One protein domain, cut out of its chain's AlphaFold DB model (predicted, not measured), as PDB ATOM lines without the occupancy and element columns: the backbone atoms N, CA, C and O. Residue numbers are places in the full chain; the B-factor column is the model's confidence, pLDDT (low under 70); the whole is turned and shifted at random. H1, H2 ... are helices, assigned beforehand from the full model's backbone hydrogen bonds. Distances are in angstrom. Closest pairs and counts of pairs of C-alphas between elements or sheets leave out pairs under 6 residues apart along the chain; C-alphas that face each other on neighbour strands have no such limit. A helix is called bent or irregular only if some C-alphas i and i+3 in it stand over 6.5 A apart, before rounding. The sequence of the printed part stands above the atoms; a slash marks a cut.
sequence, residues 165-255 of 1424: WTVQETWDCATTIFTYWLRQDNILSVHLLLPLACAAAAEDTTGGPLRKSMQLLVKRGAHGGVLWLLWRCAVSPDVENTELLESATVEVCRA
ATOM      1  N   TRP A 165     225.207 138.690 149.173       67.13
ATOM      2  CA  TRP A 165     223.847 138.160 149.303       67.13
ATOM      3  C   TRP A 165     223.496 137.216 148.155       67.13
ATOM      4  O   TRP A 165     223.662 137.550 146.982       67.13
ATOM      5  N   THR A 166     222.931 136.069 148.505       71.33
ATOM      6  CA  THR A 166     222.198 135.197 147.582       71.33
ATOM      7  C   THR A 166     220.907 135.860 147.081       71.33
ATOM      8  O   THR A 166     220.407 136.834 147.666       71.33
ATOM      9  N   VAL A 167     220.305 135.308 146.017       72.24
ATOM     10  CA  VAL A 167     218.959 135.726 145.584       72.24
ATOM     11  C   VAL A 167     217.950 135.516 146.714       72.24
ATOM     12  O   VAL A 167     217.132 136.399 146.959       72.24
ATOM     13  N   GLN A 168     218.053 134.406 147.454       72.76
ATOM     14  CA  GLN A 168     217.194 134.105 148.602       72.76
ATOM     15  C   GLN A 168     217.327 135.150 149.726       72.76
ATOM     16  O   GLN A 168     216.314 135.678 150.171       72.76
ATOM     17  N   GLU A 169     218.540 135.530 150.142       70.44
ATOM     18  CA  GLU A 169     218.733 136.577 151.166       70.44
ATOM     19  C   GLU A 169     218.244 137.955 150.709       70.44
ATOM     20  O   GLU A 169     217.793 138.756 151.532       70.44
ATOM     21  N   THR A 170     218.313 138.239 149.404       73.81
ATOM     22  CA  THR A 170     217.765 139.478 148.839       73.81
ATOM     23  C   THR A 170     216.238 139.422 148.769       73.81
ATOM     24  O   THR A 170     215.580 140.402 149.105       73.81
ATOM     25  N   TRP A 171     215.660 138.275 148.406       78.04
ATOM     26  CA  TRP A 171     214.217 138.035 148.417       78.04
ATOM     27  C   TRP A 171     213.639 138.117 149.833       78.04
ATOM     28  O   TRP A 171     212.635 138.795 150.035       78.04
ATOM     29  N   ASP A 172     214.273 137.510 150.834       73.29
ATOM     30  CA  ASP A 172     213.811 137.562 152.226       73.29
ATOM     31  C   ASP A 172     213.981 138.968 152.832       73.29
ATOM     32  O   ASP A 172     213.106 139.438 153.560       73.29
ATOM     33  N   CYS A 173     215.038 139.699 152.457       71.92
ATOM     34  CA  CYS A 173     215.206 141.117 152.791       71.92
ATOM     35  C   CYS A 173     214.090 141.981 152.166       71.92
ATOM     36  O   CYS A 173     213.380 142.696 152.877       71.92
ATOM     37  N   ALA A 174     213.856 141.846 150.856       72.95
ATOM     38  CA  ALA A 174     212.843 142.604 150.126       72.95
ATOM     39  C   ALA A 174     211.426 142.287 150.611       72.95
ATOM     40  O   ALA A 174     210.630 143.190 150.861       72.95
ATOM     41  N   THR A 175     211.099 141.009 150.783       72.28
ATOM     42  CA  THR A 175     209.781 140.592 151.266       72.28
ATOM     43  C   THR A 175     209.558 140.956 152.727       72.28
ATOM     44  O   THR A 175     208.419 141.246 153.078       72.28
ATOM     45  N   THR A 176     210.596 141.052 153.564       68.99
ATOM     46  CA  THR A 176     210.477 141.634 154.913       68.99
ATOM     47  C   THR A 176     210.132 143.124 154.829       68.99
ATOM     48  O   THR A 176     209.073 143.524 155.312       68.99
ATOM     49  N   ILE A 177     210.931 143.919 154.105       66.59
ATOM     50  CA  ILE A 177     210.725 145.372 153.917       66.59
ATOM     51  C   ILE A 177     209.350 145.694 153.297       66.59
ATOM     52  O   ILE A 177     208.716 146.689 153.662       66.59
ATOM     53  N   PHE A 178     208.859 144.848 152.384       67.29
ATOM     54  CA  PHE A 178     207.597 145.057 151.671       67.29
ATOM     55  C   PHE A 178     206.396 144.242 152.194       67.29
ATOM     56  O   PHE A 178     205.301 144.432 151.664       67.29
ATOM     57  N   THR A 179     206.521 143.395 153.233       66.58
ATOM     58  CA  THR A 179     205.422 142.516 153.727       66.58
ATOM     59  C   THR A 179     204.113 143.289 153.930       66.58
ATOM     60  O   THR A 179     203.066 142.881 153.431       66.58
ATOM     61  N   TYR A 180     204.179 144.440 154.607       60.79
ATOM     62  CA  TYR A 180     203.021 145.287 154.930       60.79
ATOM     63  C   TYR A 180     202.653 146.299 153.823       60.79
ATOM     64  O   TYR A 180     201.679 147.044 153.950       60.79
ATOM     65  N   TRP A 181     203.427 146.324 152.733       61.41
ATOM     66  CA  TRP A 181     203.374 147.318 151.651       61.41
ATOM     67  C   TRP A 181     202.931 146.762 150.297       61.41
ATOM     68  O   TRP A 181     202.700 147.533 149.362       61.41
ATOM     69  N   LEU A 182     202.728 145.446 150.213       62.41
ATOM     70  CA  LEU A 182     202.112 144.748 149.086       62.41
ATOM     71  C   LEU A 182     200.602 145.036 149.024       62.41
ATOM     72  O   LEU A 182     199.777 144.170 149.314       62.41
ATOM     73  N   ARG A 183     200.259 146.279 148.671       63.44
ATOM     74  CA  ARG A 183     198.893 146.776 148.443       63.44
ATOM     75  C   ARG A 183     198.504 146.678 146.968       63.44
ATOM     76  O   ARG A 183     199.363 146.655 146.092       63.44
ATOM     77  N   GLN A 184     197.197 146.674 146.716       61.79
ATOM     78  CA  GLN A 184     196.590 146.640 145.378       61.79
ATOM     79  C   GLN A 184     197.036 147.801 144.461       61.79
ATOM     80  O   GLN A 184     196.982 147.670 143.251       61.79
ATOM     81  N   ASP A 185     197.449 148.938 145.026       60.05
ATOM     82  CA  ASP A 185     197.749 150.159 144.266       60.05
ATOM     83  C   ASP A 185     199.226 150.193 143.821       60.05
ATOM     84  O   ASP A 185     199.603 150.894 142.889       60.05
ATOM     85  N   ASN A 186     200.097 149.414 144.474       62.71
ATOM     86  CA  ASN A 186     201.541 149.602 144.382       62.71
ATOM     87  C   ASN A 186     202.172 148.843 143.198       62.71
ATOM     88  O   ASN A 186     202.805 147.797 143.367       62.71
ATOM     89  N   ILE A 187     202.054 149.407 141.992       66.21
ATOM     90  CA  ILE A 187     202.755 148.924 140.786       66.21
ATOM     91  C   ILE A 187     204.275 148.830 140.998       66.21
ATOM     92  O   ILE A 187     204.913 147.924 140.455       66.21
ATOM     93  N   LEU A 188     204.857 149.693 141.842       64.54
ATOM     94  CA  LEU A 188     206.274 149.622 142.204       64.54
ATOM     95  C   LEU A 188     206.615 148.278 142.871       64.54
ATOM     96  O   LEU A 188     207.641 147.690 142.551       64.54
ATOM     97  N   SER A 189     205.751 147.729 143.733       68.17
ATOM     98  CA  SER A 189     205.984 146.409 144.341       68.17
ATOM     99  C   SER A 189     206.034 145.276 143.314       68.17
ATOM    100  O   SER A 189     206.832 144.355 143.478       68.17
ATOM    101  N   VAL A 190     205.234 145.344 142.241       72.73
ATOM    102  CA  VAL A 190     205.326 144.382 141.127       72.73
ATOM    103  C   VAL A 190     206.639 144.586 140.370       72.73
ATOM    104  O   VAL A 190     207.364 143.622 140.149       72.73
ATOM    105  N   HIS A 191     206.985 145.834 140.037       70.58
ATOM    106  CA  HIS A 191     208.220 146.193 139.319       70.58
ATOM    107  C   HIS A 191     209.501 145.753 140.051       70.58
ATOM    108  O   HIS A 191     210.469 145.362 139.407       70.58
ATOM    109  N   LEU A 192     209.485 145.760 141.387       68.84
ATOM    110  CA  LEU A 192     210.636 145.431 142.234       68.84
ATOM    111  C   LEU A 192     210.741 143.953 142.609       68.84
ATOM    112  O   LEU A 192     211.841 143.403 142.611       68.84
ATOM    113  N   LEU A 193     209.623 143.299 142.938       77.85
ATOM    114  CA  LEU A 193     209.652 141.883 143.304       77.85
ATOM    115  C   LEU A 193     209.670 140.959 142.085       77.85
ATOM    116  O   LEU A 193     210.129 139.831 142.221       77.85
ATOM    117  N   LEU A 194     209.215 141.396 140.905       79.00
ATOM    118  CA  LEU A 194     209.216 140.545 139.711       79.00
ATOM    119  C   LEU A 194     210.637 140.133 139.276       79.00
ATOM    120  O   LEU A 194     210.845 138.934 139.114       79.00
ATOM    121  N   PRO A 195     211.641 141.029 139.161       76.43
ATOM    122  CA  PRO A 195     213.010 140.624 138.831       76.43
ATOM    123  C   PRO A 195     213.614 139.645 139.851       76.43
ATOM    124  O   PRO A 195     214.252 138.672 139.454       76.43
ATOM    125  N   LEU A 196     213.370 139.853 141.153       77.81
ATOM    126  CA  LEU A 196     213.813 138.927 142.205       77.81
ATOM    127  C   LEU A 196     213.081 137.579 142.142       77.81
ATOM    128  O   LEU A 196     213.714 136.539 142.300       77.81
ATOM    129  N   ALA A 197     211.771 137.573 141.877       80.64
ATOM    130  CA  ALA A 197     210.996 136.347 141.710       80.64
ATOM    131  C   ALA A 197     211.481 135.548 140.491       80.64
ATOM    132  O   ALA A 197     211.641 134.334 140.592       80.64
ATOM    133  N   CYS A 198     211.766 136.215 139.365       78.70
ATOM    134  CA  CYS A 198     212.345 135.590 138.173       78.70
ATOM    135  C   CYS A 198     213.727 134.984 138.461       78.70
ATOM    136  O   CYS A 198     214.010 133.881 138.003       78.70
ATOM    137  N   ALA A 199     214.575 135.668 139.237       76.55
ATOM    138  CA  ALA A 199     215.868 135.130 139.654       76.55
ATOM    139  C   ALA A 199     215.708 133.904 140.576       76.55
ATOM    140  O   ALA A 199     216.323 132.870 140.330       76.55
ATOM    141  N   ALA A 200     214.819 133.969 141.572       77.73
ATOM    142  CA  ALA A 200     214.559 132.857 142.493       77.73
ATOM    143  C   ALA A 200     213.946 131.633 141.784       77.73
ATOM    144  O   ALA A 200     214.271 130.494 142.114       77.73
ATOM    145  N   ALA A 201     213.094 131.856 140.778       77.34
ATOM    146  CA  ALA A 201     212.547 130.806 139.916       77.34
ATOM    147  C   ALA A 201     213.568 130.240 138.907       77.34
ATOM    148  O   ALA A 201     213.350 129.155 138.374       77.34
ATOM    149  N   ALA A 202     214.667 130.955 138.638       75.64
ATOM    150  CA  ALA A 202     215.762 130.481 137.793       75.64
ATOM    151  C   ALA A 202     216.814 129.678 138.580       75.64
ATOM    152  O   ALA A 202     217.398 128.752 138.020       75.64
ATOM    153  N   GLU A 203     217.044 129.997 139.861       72.00
ATOM    154  CA  GLU A 203     217.888 129.181 140.749       72.00
ATOM    155  C   GLU A 203     217.204 127.862 141.147       72.00
ATOM    156  O   GLU A 203     217.855 126.817 141.170       72.00
ATOM    157  N   ASP A 204     215.894 127.874 141.426       66.99
ATOM    158  CA  ASP A 204     215.160 126.671 141.824       66.99
ATOM    159  C   ASP A 204     214.237 126.105 140.733       66.99
ATOM    160  O   ASP A 204     213.082 126.502 140.566       66.99
ATOM    161  N   THR A 205     214.725 125.037 140.101       60.39
ATOM    162  CA  THR A 205     213.987 124.183 139.152       60.39
ATOM    163  C   THR A 205     212.668 123.587 139.676       60.39
ATOM    164  O   THR A 205     211.879 123.090 138.872       60.39
ATOM    165  N   THR A 206     212.394 123.619 140.988       60.09
ATOM    166  CA  THR A 206     211.176 123.047 141.599       60.09
ATOM    167  C   THR A 206     210.097 124.074 141.977       60.09
ATOM    168  O   THR A 206     208.972 123.687 142.308       60.09
ATOM    169  N   GLY A 207     210.405 125.376 141.951       63.06
ATOM    170  CA  GLY A 207     209.549 126.457 142.463       63.06
ATOM    171  C   GLY A 207     209.244 126.407 143.977       63.06
ATOM    172  O   GLY A 207     208.368 127.130 144.455       63.06
ATOM    173  N   GLY A 208     209.923 125.552 144.744       73.59
ATOM    174  CA  GLY A 208     209.685 125.218 146.146       73.59
ATOM    175  C   GLY A 208     209.871 126.369 147.146       73.59
ATOM    176  O   GLY A 208     208.906 126.683 147.853       73.59
ATOM    177  N   PRO A 209     211.058 127.001 147.277       74.68
ATOM    178  CA  PRO A 209     211.287 128.111 148.204       74.68
ATOM    179  C   PRO A 209     210.427 129.328 147.859       74.68
ATOM    180  O   PRO A 209     209.765 129.873 148.743       74.68
ATOM    181  N   LEU A 210     210.326 129.677 146.569       81.68
ATOM    182  CA  LEU A 210     209.481 130.778 146.102       81.68
ATOM    183  C   LEU A 210     208.002 130.532 146.445       81.68
ATOM    184  O   LEU A 210     207.344 131.412 147.000       81.68
ATOM    185  N   ARG A 211     207.487 129.310 146.225       81.53
ATOM    186  CA  ARG A 211     206.119 128.927 146.620       81.53
ATOM    187  C   ARG A 211     205.910 129.016 148.129       81.53
ATOM    188  O   ARG A 211     204.896 129.563 148.558       81.53
ATOM    189  N   LYS A 212     206.848 128.503 148.933       82.00
ATOM    190  CA  LYS A 212     206.787 128.567 150.405       82.00
ATOM    191  C   LYS A 212     206.770 130.015 150.902       82.00
ATOM    192  O   LYS A 212     205.959 130.344 151.763       82.00
ATOM    193  N   SER A 213     207.614 130.880 150.338       82.35
ATOM    194  CA  SER A 213     207.691 132.294 150.715       82.35
ATOM    195  C   SER A 213     206.440 133.072 150.274       82.35
ATOM    196  O   SER A 213     205.853 133.797 151.075       82.35
ATOM    197  N   MET A 214     205.903 132.827 149.071       84.48
ATOM    198  CA  MET A 214     204.609 133.400 148.665       84.48
ATOM    199  C   MET A 214     203.440 132.906 149.534       84.48
ATOM    200  O   MET A 214     202.597 133.708 149.931       84.48
ATOM    201  N   GLN A 215     203.397 131.621 149.910       81.66
ATOM    202  CA  GLN A 215     202.410 131.102 150.869       81.66
ATOM    203  C   GLN A 215     202.565 131.724 152.272       81.66
ATOM    204  O   GLN A 215     201.568 131.903 152.975       81.66
ATOM    205  N   LEU A 216     203.787 132.076 152.692       82.48
ATOM    206  CA  LEU A 216     204.036 132.823 153.928       82.48
ATOM    207  C   LEU A 216     203.525 134.269 153.823       82.48
ATOM    208  O   LEU A 216     202.896 134.753 154.760       82.48
ATOM    209  N   LEU A 217     203.715 134.931 152.679       82.07
ATOM    210  CA  LEU A 217     203.200 136.280 152.422       82.07
ATOM    211  C   LEU A 217     201.664 136.335 152.392       82.07
ATOM    212  O   LEU A 217     201.092 137.232 153.010       82.07
ATOM    213  N   VAL A 218     200.985 135.345 151.793       81.49
ATOM    214  CA  VAL A 218     199.514 135.210 151.896       81.49
ATOM    215  C   VAL A 218     199.086 135.115 153.366       81.49
ATOM    216  O   VAL A 218     198.174 135.819 153.792       81.49
ATOM    217  N   LYS A 219     199.775 134.297 154.176       81.76
ATOM    218  CA  LYS A 219     199.494 134.158 155.620       81.76
ATOM    219  C   LYS A 219     199.797 135.424 156.431       81.76
ATOM    220  O   LYS A 219     199.174 135.624 157.468       81.76
ATOM    221  N   ARG A 220     200.722 136.273 155.969       76.01
ATOM    222  CA  ARG A 220     201.029 137.597 156.543       76.01
ATOM    223  C   ARG A 220     200.088 138.714 156.053       76.01
ATOM    224  O   ARG A 220     200.209 139.838 156.524       76.01
ATOM    225  N   GLY A 221     199.139 138.417 155.159       74.86
ATOM    226  CA  GLY A 221     198.121 139.368 154.692       74.86
ATOM    227  C   GLY A 221     198.525 140.238 153.496       74.86
ATOM    228  O   GLY A 221     197.846 141.224 153.219       74.86
ATOM    229  N   ALA A 222     199.597 139.893 152.777       77.87
ATOM    230  CA  ALA A 222     199.968 140.577 151.538       77.87
ATOM    231  C   ALA A 222     198.938 140.321 150.416       77.87
ATOM    232  O   ALA A 222     198.365 139.232 150.319       77.87
ATOM    233  N   HIS A 223     198.706 141.316 149.551       83.45
ATOM    234  CA  HIS A 223     197.621 141.290 148.567       83.45
ATOM    235  C   HIS A 223     197.740 140.123 147.566       83.45
ATOM    236  O   HIS A 223     198.648 140.077 146.730       83.45
ATOM    237  N   GLY A 224     196.773 139.197 147.607       84.85
ATOM    238  CA  GLY A 224     196.791 137.949 146.833       84.85
ATOM    239  C   GLY A 224     196.912 138.140 145.317       84.85
ATOM    240  O   GLY A 224     197.574 137.343 144.655       84.85
ATOM    241  N   GLY A 225     196.355 139.227 144.771       86.27
ATOM    242  CA  GLY A 225     196.501 139.575 143.354       86.27
ATOM    243  C   GLY A 225     197.938 139.921 142.943       86.27
ATOM    244  O   GLY A 225     198.364 139.549 141.854       86.27
ATOM    245  N   VAL A 226     198.713 140.571 143.823       85.13
ATOM    246  CA  VAL A 226     200.134 140.881 143.561       85.13
ATOM    247  C   VAL A 226     200.961 139.596 143.595       85.13
ATOM    248  O   VAL A 226     201.742 139.344 142.683       85.13
ATOM    249  N   LEU A 227     200.748 138.745 144.604       86.92
ATOM    250  CA  LEU A 227     201.471 137.474 144.738       86.92
ATOM    251  C   LEU A 227     201.175 136.511 143.579       86.92
ATOM    252  O   LEU A 227     202.088 135.845 143.092       86.92
ATOM    253  N   TRP A 228     199.929 136.462 143.099       87.99
ATOM    254  CA  TRP A 228     199.584 135.665 141.924       87.99
ATOM    255  C   TRP A 228     200.228 136.196 140.642       87.99
ATOM    256  O   TRP A 228     200.767 135.391 139.889       87.99
ATOM    257  N   LEU A 229     200.244 137.517 140.409       85.32
ATOM    258  CA  LEU A 229     200.957 138.108 139.268       85.32
ATOM    259  C   LEU A 229     202.460 137.802 139.315       85.32
ATOM    260  O   LEU A 229     203.030 137.392 138.306       85.32
ATOM    261  N   LEU A 230     203.095 137.931 140.484       84.15
ATOM    262  CA  LEU A 230     204.508 137.587 140.660       84.15
ATOM    263  C   LEU A 230     204.772 136.109 140.340       84.15
ATOM    264  O   LEU A 230     205.663 135.817 139.549       84.15
ATOM    265  N   TRP A 231     203.967 135.179 140.872       86.19
ATOM    266  CA  TRP A 231     204.073 133.752 140.538       86.19
ATOM    267  C   TRP A 231     203.897 133.499 139.037       86.19
ATOM    268  O   TRP A 231     204.722 132.844 138.404       86.19
ATOM    269  N   ARG A 232     202.816 134.045 138.472       83.04
ATOM    270  CA  ARG A 232     202.372 133.832 137.092       83.04
ATOM    271  C   ARG A 232     203.399 134.288 136.057       83.04
ATOM    272  O   ARG A 232     203.405 133.735 134.956       83.04
ATOM    273  N   CYS A 233     204.215 135.279 136.402       79.66
ATOM    274  CA  CYS A 233     205.170 135.912 135.501       79.66
ATOM    275  C   CYS A 233     206.630 135.507 135.757       79.66
ATOM    276  O   CYS A 233     207.436 135.620 134.839       79.66
ATOM    277  N   ALA A 234     206.965 135.023 136.960       79.52
ATOM    278  CA  ALA A 234     208.307 134.544 137.296       79.52
ATOM    279  C   ALA A 234     208.520 133.046 137.043       79.52
ATOM    280  O   ALA A 234     209.603 132.637 136.632       79.52
ATOM    281  N   VAL A 235     207.507 132.221 137.314       78.02
ATOM    282  CA  VAL A 235     207.595 130.761 137.186       78.02
ATOM    283  C   VAL A 235     207.153 130.336 135.784       78.02
ATOM    284  O   VAL A 235     206.344 131.021 135.150       78.02
ATOM    285  N   SER A 236     207.656 129.195 135.289       70.12
ATOM    286  CA  SER A 236     207.147 128.597 134.045       70.12
ATOM    287  C   SER A 236     205.610 128.546 134.070       70.12
ATOM    288  O   SER A 236     205.039 128.146 135.093       70.12
ATOM    289  N   PRO A 237     204.919 128.883 132.959       67.58
ATOM    290  CA  PRO A 237     203.463 128.780 132.872       67.58
ATOM    291  C   PRO A 237     202.933 127.355 133.123       67.58
ATOM    292  O   PRO A 237     201.729 127.178 133.294       67.58
ATOM    293  N   ASP A 238     203.814 126.353 133.177       66.26
ATOM    294  CA  ASP A 238     203.480 124.964 133.473       66.26
ATOM    295  C   ASP A 238     203.249 124.657 134.958       66.26
ATOM    296  O   ASP A 238     202.620 123.644 135.267       66.26
ATOM    297  N   VAL A 239     203.688 125.524 135.879       71.48
ATOM    298  CA  VAL A 239     203.562 125.273 137.324       71.48
ATOM    299  C   VAL A 239     202.310 125.949 137.891       71.48
ATOM    300  O   VAL A 239     202.318 127.091 138.359       71.48
ATOM    301  N   GLU A 240     201.197 125.217 137.852       71.33
ATOM    302  CA  GLU A 240     199.907 125.673 138.375       71.33
ATOM    303  C   GLU A 240     199.946 125.961 139.888       71.33
ATOM    304  O   GLU A 240     200.371 125.133 140.696       71.33
ATOM    305  N   ASN A 241     199.412 127.119 140.292       77.79
ATOM    306  CA  ASN A 241     199.196 127.462 141.698       77.79
ATOM    307  C   ASN A 241     197.767 127.988 141.908       77.79
ATOM    308  O   ASN A 241     197.484 129.188 141.843       77.79
ATOM    309  N   THR A 242     196.849 127.048 142.140       81.37
ATOM    310  CA  THR A 242     195.418 127.316 142.337       81.37
ATOM    311  C   THR A 242     195.120 128.084 143.627       81.37
ATOM    312  O   THR A 242     194.132 128.810 143.671       81.37
ATOM    313  N   GLU A 243     195.977 127.994 144.648       85.32
ATOM    314  CA  GLU A 243     195.835 128.721 145.920       85.32
ATOM    315  C   GLU A 243     196.070 130.228 145.735       85.32
ATOM    316  O   GLU A 243     195.307 131.053 146.246       85.32
ATOM    317  N   LEU A 244     197.091 130.603 144.953       86.87
ATOM    318  CA  LEU A 244     197.329 132.003 144.594       86.87
ATOM    319  C   LEU A 244     196.246 132.534 143.643       86.87
ATOM    320  O   LEU A 244     195.795 133.662 143.826       86.87
ATOM    321  N   LEU A 245     195.764 131.728 142.687       87.78
ATOM    322  CA  LEU A 245     194.651 132.131 141.812       87.78
ATOM    323  C   LEU A 245     193.351 132.350 142.599       87.78
ATOM    324  O   LEU A 245     192.617 133.302 142.331       87.78
ATOM    325  N   GLU A 246     193.061 131.494 143.582       89.18
ATOM    326  CA  GLU A 246     191.935 131.672 144.500       89.18
ATOM    327  C   GLU A 246     192.101 132.963 145.310       89.18
ATOM    328  O   GLU A 246     191.177 133.770 145.364       89.18
ATOM    329  N   SER A 247     193.299 133.213 145.848       87.36
ATOM    330  CA  SER A 247     193.619 134.437 146.595       87.36
ATOM    331  C   SER A 247     193.429 135.698 145.739       87.36
ATOM    332  O   SER A 247     192.780 136.645 146.172       87.36
ATOM    333  N   ALA A 248     193.914 135.702 144.494       89.53
ATOM    334  CA  ALA A 248     193.695 136.793 143.543       89.53
ATOM    335  C   ALA A 248     192.207 136.991 143.207       89.53
ATOM    336  O   ALA A 248     191.723 138.122 143.188       89.53
ATOM    337  N   THR A 249     191.462 135.899 143.008       90.07
ATOM    338  CA  THR A 249     190.010 135.941 142.761       90.07
ATOM    339  C   THR A 249     189.270 136.545 143.960       90.07
ATOM    340  O   THR A 249     188.391 137.385 143.782       90.07
ATOM    341  N   VAL A 250     189.646 136.166 145.184       88.77
ATOM    342  CA  VAL A 250     189.073 136.702 146.426       88.77
ATOM    343  C   VAL A 250     189.335 138.203 146.563       88.77
ATOM    344  O   VAL A 250     188.404 138.934 146.902       88.77
ATOM    345  N   GLU A 251     190.538 138.685 146.243       88.18
ATOM    346  CA  GLU A 251     190.832 140.120 146.294       88.18
ATOM    347  C   GLU A 251     190.090 140.918 145.208       88.18
ATOM    348  O   GLU A 251     189.476 141.934 145.524       88.18
ATOM    349  N   VAL A 252     189.993 140.418 143.968       88.23
ATOM    350  CA  VAL A 252     189.125 141.015 142.927       88.23
ATOM    351  C   VAL A 252     187.655 141.066 143.380       88.23
ATOM    352  O   VAL A 252     186.960 142.064 143.171       88.23
ATOM    353  N   CYS A 253     187.173 140.025 144.064       88.87
ATOM    354  CA  CYS A 253     185.827 139.988 144.640       88.87
ATOM    355  C   CYS A 253     185.640 140.884 145.885       88.87
ATOM    356  O   CYS A 253     184.498 141.070 146.316       88.87
ATOM    357  N   ARG A 254     186.713 141.464 146.445       86.47
ATOM    358  CA  ARG A 254     186.696 142.388 147.597       86.47
ATOM    359  C   ARG A 254     186.952 143.845 147.214       86.47
ATOM    360  O   ARG A 254     186.285 144.721 147.766       86.47
ATOM    361  N   ALA A 255     187.815 144.100 146.233       84.19
ATOM    362  CA  ALA A 255     188.244 145.413 145.736       84.19
ATOM    363  C   ALA A 255     187.126 146.481 145.725       84.19
ATOM    364  O   ALA A 255     186.072 146.233 145.135       84.19
TER     365      ALA A 255
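Overview. This is residues 165 to 255 of the 1424 residues of the protein "RanBP2-type domain-containing protein" of Trypanosoma brucei brucei (strain 927/4 GUTat10.1) (UniProt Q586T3). Five helices pack into one compact body, with H4 nearest its middle: H2 and H5 lie on two sides of H4 and cross it steeply, and H3 runs the opposite way to H4 at a shallow tilt, packing on it with residues 214 to 218. H1 folds alongside H2 as the first arm of a helical hairpin, and H1 and H5, the two helices farthest from the middle, lie on opposite sides of the body. The printed part has 91 residues with five named helices, H1 to H5 in order along the chain, and no named strand; its class is all helix. It is compact, with a radius of gyration of the C-alphas of 12.0 A, and the C-alphas span 36 by 29 by 21 A along their three main axes.

Arrangement. H1, residues 167 to 178, H2, residues 187 to 203, and H3, residues 208 to 219, form a bundle of three helices, up and down, each running against the one before it. H1 and H2 touch, with the C-alphas of Val 167 and Ala 200 the closest at 6.1 A; they form a hairpin and run opposite ways at a shallow tilt of 23 degrees. H2 has a kink of 28 degrees near residue 194. It is neither bent nor irregular, but only just: C-alphas 192 and 195 are 6.4 A apart. H2 and H3, also a hairpin, only just touch, with 3 pairs of C-alphas within 8 A. They touch with residues 197 to 201 of H2 and residue 210 of H3 alone, and the closest C-alphas are those of Ala 200 and Leu 210, 6.6 A apart; the tilt is shallow, 31 degrees, opposite ways. H1 and H3 are close but not clearly touching, with the C-alphas of Thr 175 and Leu 217 the closest at 8.0 A. H4, residues 224 to 234, touches H2, where the closest C-alphas, those of Cys 198 and Ala 234, are 4.3 A apart; they run the same way at a steep tilt of 46 degrees. H3 and H4 form a hairpin and touch through residues 214 to 218 of H3 alone; the closest C-alphas are those of Val 218 and Gly 224, 6.4 A apart, and the tilt is shallow, 14 degrees, opposite ways. H5, residues 242 to 252, touches H4, with the C-alphas of Gly 225 and Ala 248 the closest at 4.0 A; they run opposite ways at a steep tilt of 48 degrees. H3 and H5 are close but not clearly touching, at a shallow tilt of 34 degrees, only just short of steep; their closest C-alphas are those of Val 218 and Ser 247, 8.0 A apart. H1 is apart from H4 and H5, and H2 is apart from H5. In H1, H3, H4 and H5 every O i to N i+4 pair is within hydrogen-bond range; in H2, 11 of 13 are.

Along the chain. H1 begins at C-alpha 167, (218.959, 135.726, 145.584), and measures 15.9 A from first to last C-alpha. H2, the longest helix with 17 residues, measures 24.9 A and begins at C-alpha 187, (202.755, 148.924, 140.786). H3 measures 16.5 A, H4 15.3 A and H5 15.1 A. H5 ends at C-alpha 252, (189.125, 141.015, 142.927).

Size, cuts and confidence. The two C-alphas farthest apart are those of Trp 165 and Cys 253, 38.3 A. The printed part has no cut. The links from H2 to H3 and from H3 to H4 are tight, four residues each; those from H1 to H2, eight residues, and from H4 to H5, seven, are short. The mean pLDDT of the printed part is 76.3. The 22 residues under 70 are residue 165, residues 176 to 189, residue 192, residues 204 to 207 and residues 237 to 238.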